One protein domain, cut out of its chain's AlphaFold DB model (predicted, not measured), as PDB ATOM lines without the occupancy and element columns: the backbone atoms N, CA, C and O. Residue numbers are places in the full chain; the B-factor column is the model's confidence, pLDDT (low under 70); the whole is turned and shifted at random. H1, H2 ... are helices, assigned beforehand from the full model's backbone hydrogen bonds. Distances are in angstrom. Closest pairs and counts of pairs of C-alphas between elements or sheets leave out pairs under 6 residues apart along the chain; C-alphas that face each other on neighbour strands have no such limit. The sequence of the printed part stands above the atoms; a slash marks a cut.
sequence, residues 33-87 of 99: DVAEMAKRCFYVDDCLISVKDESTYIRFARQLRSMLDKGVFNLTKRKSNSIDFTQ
ATOM      1  N   ASP A  33     129.575 151.473 260.072       87.31
ATOM      2  CA  ASP A  33     129.739 152.892 260.388       87.31
ATOM      3  C   ASP A  33     129.227 153.246 261.790       87.31
ATOM      4  O   ASP A  33     129.785 154.124 262.447       87.31
ATOM      5  N   VAL A  34     128.188 152.561 262.292       87.50
ATOM      6  CA  VAL A  34     127.632 152.837 263.626       87.50
ATOM      7  C   VAL A  34     128.604 152.396 264.711       87.50
ATOM      8  O   VAL A  34     128.895 153.172 265.617       87.50
ATOM      9  N   ALA A  35     129.125 151.170 264.613       88.19
ATOM     10  CA  ALA A  35     130.076 150.636 265.585       88.19
ATOM     11  C   ALA A  35     131.388 151.434 265.581       88.19
ATOM     12  O   ALA A  35     131.933 151.774 266.633       88.19
ATOM     13  N   GLU A  36     131.872 151.774 264.388       89.12
ATOM     14  CA  GLU A  36     133.079 152.564 264.213       89.12
ATOM     15  C   GLU A  36     132.930 153.978 264.793       89.12
ATOM     16  O   GLU A  36     133.808 154.453 265.519       89.12
ATOM     17  N   MET A  37     131.823 154.653 264.487       87.19
ATOM     18  CA  MET A  37     131.581 156.013 264.949       87.19
ATOM     19  C   MET A  37     131.251 156.048 266.443       87.19
ATOM     20  O   MET A  37     131.710 156.958 267.124       87.19
ATOM     21  N   ALA A  38     130.583 155.028 266.994       86.50
ATOM     22  CA  ALA A  38     130.398 154.884 268.438       86.50
ATOM     23  C   ALA A  38     131.746 154.895 269.177       86.50
ATOM     24  O   ALA A  38     131.966 155.758 270.024       86.50
ATOM     25  N   LYS A  39     132.695 154.033 268.784       86.62
ATOM     26  CA  LYS A  39     134.032 153.970 269.413       86.62
ATOM     27  C   LYS A  39     134.811 155.293 269.324       86.62
ATOM     28  O   LYS A  39     135.656 155.562 270.169       86.62
ATOM     29  N   ARG A  40     134.551 156.126 268.307       87.56
ATOM     30  CA  ARG A  40     135.215 157.435 268.132       87.56
ATOM     31  C   ARG A  40     134.523 158.579 268.863       87.56
ATOM     32  O   ARG A  40     135.189 159.534 269.248       87.56
ATOM     33  N   CYS A  41     133.202 158.516 268.981       86.62
ATOM     34  CA  CYS A  41     132.378 159.585 269.537       86.62
ATOM     35  C   CYS A  41     132.230 159.499 271.058       86.62
ATOM     36  O   CYS A  41     131.861 160.500 271.674       86.62
ATOM     37  N   PHE A  42     132.498 158.338 271.661       84.56
ATOM     38  CA  PHE A  42     132.476 158.176 273.110       84.56
ATOM     39  C   PHE A  42     133.737 158.731 273.783       84.56
ATOM     40  O   PHE A  42     134.868 158.381 273.447       84.56
ATOM     41  N   TYR A  43     133.519 159.558 274.799       82.75
ATOM     42  CA  TYR A  43     134.504 159.991 275.771       82.75
ATOM     43  C   TYR A  43     134.026 159.588 277.169       82.75
ATOM     44  O   TYR A  43     133.196 160.263 277.772       82.75
ATOM     45  N   VAL A  44     134.574 158.483 277.686       80.06
ATOM     46  CA  VAL A  44     134.156 157.874 278.960       80.06
ATOM     47  C   VAL A  44     132.664 157.520 278.907       80.06
ATOM     48  O   VAL A  44     132.305 156.525 278.288       80.06
ATOM     49  N   ASP A  45     131.802 158.345 279.498       80.38
ATOM     50  CA  ASP A  45     130.361 158.114 279.589       80.38
ATOM     51  C   ASP A  45     129.550 158.940 278.567       80.38
ATOM     52  O   ASP A  45     128.368 158.670 278.349       80.38
ATOM     53  N   ASP A  46     130.171 159.930 277.912       82.69
ATOM     54  CA  ASP A  46     129.496 160.861 277.003       82.69
ATOM     55  C   ASP A  46     129.755 160.507 275.534       82.69
ATOM     56  O   ASP A  46     130.900 160.372 275.113       82.69
ATOM     57  N   CYS A  47     128.701 160.418 274.717       85.56
ATOM     58  CA  CYS A  47     128.820 160.272 273.264       85.56
ATOM     59  C   CYS A  47     128.470 161.583 272.564       85.56
ATOM     60  O   CYS A  47     127.304 161.990 272.555       85.56
ATOM     61  N   LEU A  48     129.452 162.201 271.905       87.38
ATOM     62  CA  LEU A  48     129.243 163.398 271.095       87.38
ATOM     63  C   LEU A  48     129.479 163.101 269.614       87.38
ATOM     64  O   LEU A  48     130.577 162.743 269.191       87.38
ATOM     65  N   ILE A  49     128.436 163.300 268.813       84.81
ATOM     66  CA  ILE A  49     128.453 163.103 267.366       84.81
ATOM     67  C   ILE A  49     127.926 164.357 266.670       84.81
ATOM     68  O   ILE A  49     126.937 164.952 267.093       84.81
ATOM     69  N   SER A  50     128.588 164.738 265.578       84.88
ATOM     70  CA  SER A  50     128.146 165.800 264.679       84.88
ATOM     71  C   SER A  50     127.941 165.216 263.288       84.88
ATOM     72  O   SER A  50     128.872 164.680 262.690       84.88
ATOM     73  N   VAL A  51     126.716 165.307 262.778       82.50
ATOM     74  CA  VAL A  51     126.354 164.889 261.420       82.50
ATOM     75  C   VAL A  51     125.574 166.002 260.737       82.50
ATOM     76  O   VAL A  51     124.895 166.790 261.387       82.50
ATOM     77  N   LYS A  52     125.698 166.083 259.410       82.69
ATOM     78  CA  LYS A  52     125.066 167.143 258.608       82.69
ATOM     79  C   LYS A  52     123.573 166.922 258.376       82.69
ATOM     80  O   LYS A  52     122.867 167.878 258.085       82.69
ATOM     81  N   ASP A  53     123.129 165.673 258.451       84.38
ATOM     82  CA  ASP A  53     121.777 165.260 258.101       84.38
ATOM     83  C   ASP A  53     121.067 164.642 259.311       84.38
ATOM     84  O   ASP A  53     121.599 163.752 259.983       84.38
ATOM     85  N   GLU A  54     119.851 165.115 259.574       82.50
ATOM     86  CA  GLU A  54     119.058 164.685 260.725       82.50
ATOM     87  C   GLU A  54     118.581 163.236 260.584       82.50
ATOM     88  O   GLU A  54     118.597 162.483 261.558       82.50
ATOM     89  N   SER A  55     118.226 162.794 259.375       83.19
ATOM     90  CA  SER A  55     117.765 161.417 259.159       83.19
ATOM     91  C   SER A  55     118.876 160.398 259.446       83.19
ATOM     92  O   SER A  55     118.649 159.361 260.079       83.19
ATOM     93  N   THR A  56     120.109 160.752 259.079       84.44
ATOM     94  CA  THR A  56     121.331 160.002 259.373       84.44
ATOM     95  C   THR A  56     121.582 159.954 260.876       84.44
ATOM     96  O   THR A  56     121.868 158.884 261.416       84.44
ATOM     97  N   TYR A  57     121.403 161.082 261.570       84.69
ATOM     98  CA  TYR A  57     121.520 161.138 263.024       84.69
ATOM     99  C   TYR A  57     120.496 160.246 263.725       84.69
ATOM    100  O   TYR A  57     120.864 159.460 264.592       84.69
ATOM    101  N   ILE A  58     119.220 160.321 263.333       84.00
ATOM    102  CA  ILE A  58     118.139 159.521 263.924       84.00
ATOM    103  C   ILE A  58     118.409 158.031 263.709       84.00
ATOM    104  O   ILE A  58     118.299 157.241 264.651       84.00
ATOM    105  N   ARG A  59     118.801 157.630 262.491       87.12
ATOM    106  CA  ARG A  59     119.184 156.243 262.194       87.12
ATOM    107  C   ARG A  59     120.346 155.798 263.078       87.12
ATOM    108  O   ARG A  59     120.262 154.729 263.682       87.12
ATOM    109  N   PHE A  60     121.395 156.610 263.180       87.75
ATOM    110  CA  PHE A  60     122.552 156.320 264.020       87.75
ATOM    111  C   PHE A  60     122.162 156.199 265.497       87.75
ATOM    112  O   PHE A  60     122.448 155.181 266.117       87.75
ATOM    113  N   ALA A  61     121.436 157.173 266.049       85.62
ATOM    114  CA  ALA A  61     121.031 157.201 267.451       85.62
ATOM    115  C   ALA A  61     120.156 155.995 267.828       85.62
ATOM    116  O   ALA A  61     120.330 155.414 268.901       85.62
ATOM    117  N   ARG A  62     119.247 155.573 266.937       86.69
ATOM    118  CA  ARG A  62     118.407 154.382 267.144       86.69
ATOM    119  C   ARG A  62     119.232 153.097 267.154       86.69
ATOM    120  O   ARG A  62     119.039 152.269 268.043       86.69
ATOM    121  N   GLN A  63     120.145 152.941 266.196       89.88
ATOM    122  CA  GLN A  63     121.030 151.775 266.142       89.88
ATOM    123  C   GLN A  63     121.982 151.741 267.337       89.88
ATOM    124  O   GLN A  63     122.105 150.704 267.981       89.88
ATOM    125  N   LEU A  64     122.571 152.883 267.693       89.12
ATOM    126  CA  LEU A  64     123.460 153.019 268.839       89.12
ATOM    127  C   LEU A  64     122.759 152.633 270.142       89.12
ATOM    128  O   LEU A  64     123.275 151.814 270.897       89.12
ATOM    129  N   ARG A  65     121.553 153.160 270.388       87.31
ATOM    130  CA  ARG A  65     120.750 152.805 271.568       87.31
ATOM    131  C   ARG A  65     120.505 151.299 271.635       87.31
ATOM    132  O   ARG A  65     120.727 150.699 272.673       87.31
ATOM    133  N   SER A  66     120.074 150.696 270.528       88.75
ATOM    134  CA  SER A  66     119.812 149.254 270.456       88.75
ATOM    135  C   SER A  66     121.084 148.419 270.655       88.75
ATOM    136  O   SER A  66     121.040 147.338 271.240       88.75
ATOM    137  N   MET A  67     122.227 148.885 270.152       89.94
ATOM    138  CA  MET A  67     123.520 148.219 270.308       89.94
ATOM    139  C   MET A  67     123.982 148.238 271.766       89.94
ATOM    140  O   MET A  67     124.377 147.203 272.296       89.94
ATOM    141  N   LEU A  68     123.883 149.395 272.418       88.06
ATOM    142  CA  LEU A  68     124.287 149.578 273.809       88.06
ATOM    143  C   LEU A  68     123.348 148.865 274.782       88.06
ATOM    144  O   LEU A  68     123.831 148.218 275.706       88.06
ATOM    145  N   ASP A  69     122.037 148.886 274.527       88.06
ATOM    146  CA  ASP A  69     121.036 148.186 275.342       88.06
ATOM    147  C   ASP A  69     121.311 146.671 275.393       88.06
ATOM    148  O   ASP A  69     121.339 146.075 276.471       88.06
ATOM    149  N   LYS A  70     121.675 146.063 274.252       87.25
ATOM    150  CA  LYS A  70     122.159 144.667 274.200       87.25
ATOM    151  C   LYS A  70     123.453 144.448 274.987       87.25
ATOM    152  O   LYS A  70     123.684 143.356 275.499       87.25
ATOM    153  N   GLY A  71     124.296 145.472 275.062       84.00
ATOM    154  CA  GLY A  71     125.535 145.501 275.834       84.00
ATOM    155  C   GLY A  71     125.358 145.802 277.324       84.00
ATOM    156  O   GLY A  71     126.360 145.924 278.022       84.00
ATOM    157  N   VAL A  72     124.120 145.925 277.823       85.31
ATOM    158  CA  VAL A  72     123.801 146.332 279.207       85.31
ATOM    159  C   VAL A  72     124.211 147.789 279.516       85.31
ATOM    160  O   VAL A  72     124.302 148.195 280.674       85.31
ATOM    161  N   PHE A  73     124.414 148.606 278.478       84.50
ATOM    162  CA  PHE A  73     124.674 150.041 278.573       84.50
ATOM    163  C   PHE A  73     123.404 150.824 278.239       84.50
ATOM    164  O   PHE A  73     122.860 150.715 277.142       84.50
ATOM    165  N   ASN A  74     122.941 151.653 279.172       83.38
ATOM    166  CA  ASN A  74     121.734 152.448 278.976       83.38
ATOM    167  C   ASN A  74     122.072 153.933 278.778       83.38
ATOM    168  O   ASN A  74     122.604 154.581 279.680       83.38
ATOM    169  N   LEU A  75     121.728 154.478 277.607       81.25
ATOM    170  CA  LEU A  75     121.824 155.912 277.323       81.25
ATOM    171  C   LEU A  75     120.638 156.647 277.960       81.25
ATOM    172  O   LEU A  75     119.522 156.578 277.450       81.25
ATOM    173  N   THR A  76     120.893 157.373 279.047       75.94
ATOM    174  CA  THR A  76     119.843 158.001 279.870       75.94
ATOM    175  C   THR A  76     119.510 159.439 279.484       75.94
ATOM    176  O   THR A  76     118.421 159.915 279.797       75.94
ATOM    177  N   LYS A  77     120.429 160.145 278.817       79.44
ATOM    178  CA  LYS A  77     120.284 161.561 278.469       79.44
ATOM    179  C   LYS A  77     120.653 161.800 277.015       79.44
ATOM    180  O   LYS A  77     121.666 161.293 276.535       79.44
ATOM    181  N   ARG A  78     119.848 162.602 276.319       78.56
ATOM    182  CA  ARG A  78     120.153 163.101 274.975       78.56
ATOM    183  C   ARG A  78     119.969 164.610 274.900       78.56
ATOM    184  O   ARG A  78     119.036 165.169 275.476       78.56
ATOM    185  N   LYS A  79     120.859 165.248 274.143       80.31
ATOM    186  CA  LYS A  79     120.802 166.664 273.791       80.31
ATOM    187  C   LYS A  79     121.204 166.817 272.328       80.31
ATOM    188  O   LYS A  79     122.168 166.200 271.886       80.31
ATOM    189  N   SER A  80     120.460 167.633 271.595       79.81
ATOM    190  CA  SER A  80     120.765 168.009 270.217       79.81
ATOM    191  C   SER A  80     120.516 169.499 270.040       79.81
ATOM    192  O   SER A  80     119.739 170.095 270.782       79.81
ATOM    193  N   ASN A  81     121.167 170.089 269.042       79.62
ATOM    194  CA  ASN A  81     120.901 171.466 268.635       79.62
ATOM    195  C   ASN A  81     119.692 171.570 267.686       79.62
ATOM    196  O   ASN A  81     119.255 172.681 267.402       79.62
ATOM    197  N   SER A  82     119.157 170.445 267.192       75.56
ATOM    198  CA  SER A  82     117.931 170.424 266.383       75.56
ATOM    199  C   SER A  82     116.690 170.304 267.273       75.56
ATOM    200  O   SER A  82     116.593 169.396 268.110       75.56
ATOM    201  N   ILE A  83     115.737 171.222 267.088       70.69
ATOM    202  CA  ILE A  83     114.448 171.227 267.796       70.69
ATOM    203  C   ILE A  83     113.609 170.016 267.382       70.69
ATOM    204  O   ILE A  83     113.104 169.311 268.255       70.69
ATOM    205  N   ASP A  84     113.530 169.730 266.082       70.19
ATOM    206  CA  ASP A  84     112.763 168.610 265.526       70.19
ATOM    207  C   ASP A  84     113.246 167.264 266.088       70.19
ATOM    208  O   ASP A  84     112.454 166.434 266.546       70.19
ATOM    209  N   PHE A  85     114.566 167.080 266.185       69.75
ATOM    210  CA  PHE A  85     115.137 165.905 266.835       69.75
ATOM    211  C   PHE A  85     114.781 165.817 268.322       69.75
ATOM    212  O   PHE A  85     114.453 164.738 268.817       69.75
ATOM    213  N   THR A  86     114.850 166.934 269.048       71.38
ATOM    214  CA  THR A  86     114.554 166.958 270.488       71.38
ATOM    215  C   THR A  86     113.108 166.533 270.750       71.38
ATOM    216  O   THR A  86     112.863 165.735 271.651       71.38
ATOM    217  N   GLN A  87     112.170 166.956 269.896       71.12
ATOM    218  CA  GLN A  87     110.764 166.540 269.957       71.12
ATOM    219  C   GLN A  87     110.540 165.059 269.617       71.12
ATOM    220  O   GLN A  87     109.561 164.468 270.070       71.12
TER     221      GLN A  87
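Overview. This is residues 33 to 87 of the 99 residues of an uncharacterized protein of Fasciola hepatica (UniProt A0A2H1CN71). One long helix, H2, makes a straight beam, and a shorter helix, H1, is set crosswise to it beside its middle, at residues 60 to 64. Two long links without named elements complete the shape: residues 42 to 53 lead from the end of H1 to the beginning of H2, and residues 71 to 82 fold back from the end of H2 toward the end where it began, where the short helix H3 sits close to Glu 54. The printed part has 55 residues, with three named helices in the order H1, H2, H3 and no named strand; the class is all helix. The whole is compact, with a radius of gyration of the C-alphas of 10.9 A, and spans 29 by 22 by 18 A along its three main axes.

Along the chain. Find C-alpha 54 at (119.058, 164.685, 260.725); from there H2, residues 54 to 70, runs 24.3 A to C-alpha 70 at (122.159, 144.667, 274.200). Then look at the first printed residue, C-alpha 33 at (129.739, 152.892, 260.388), where H1, residues 33 to 41, begins; it measures 11.6 A from first to last C-alpha. H3, residues 83 to 87, is short at 6.3 A and ends at C-alpha 87 at (110.764, 166.540, 269.957).

Arrangement. Start at H2 and look at its residues 60 to 64, with which alone it touches H1. The closest C-alphas of the two helices are those of Val 34 and Phe 60, 6.2 A apart. Their lines stand about perpendicular, at 83 degrees, and their centres are 10.7 A apart. Go next to Glu 54 in H2 and Phe 85 in H3: their C-alphas, the closest of these two helices, are 7.4 A apart, and the helices are close but not clearly touching. H1 and H3 are apart. In H1, H2 and H3 every O i to N i+4 pair is within hydrogen-bond range. Between H1 and H2 you will find a short pairing, residues 42 to 43 with residues 46 to 47, antiparallel.

Size, cuts and confidence. Look for the two C-alphas farthest apart at Lys 52 and Val 72, 29.3 A from each other. The printed part runs from residue 33 to residue 87 and has no cut. H1 to H2 and H2 to H3 are both long links, of 12 residues each. The mean pLDDT of the printed part is 83.4; residue 85 is under 70, and the mean pLDDT of H3 is 71.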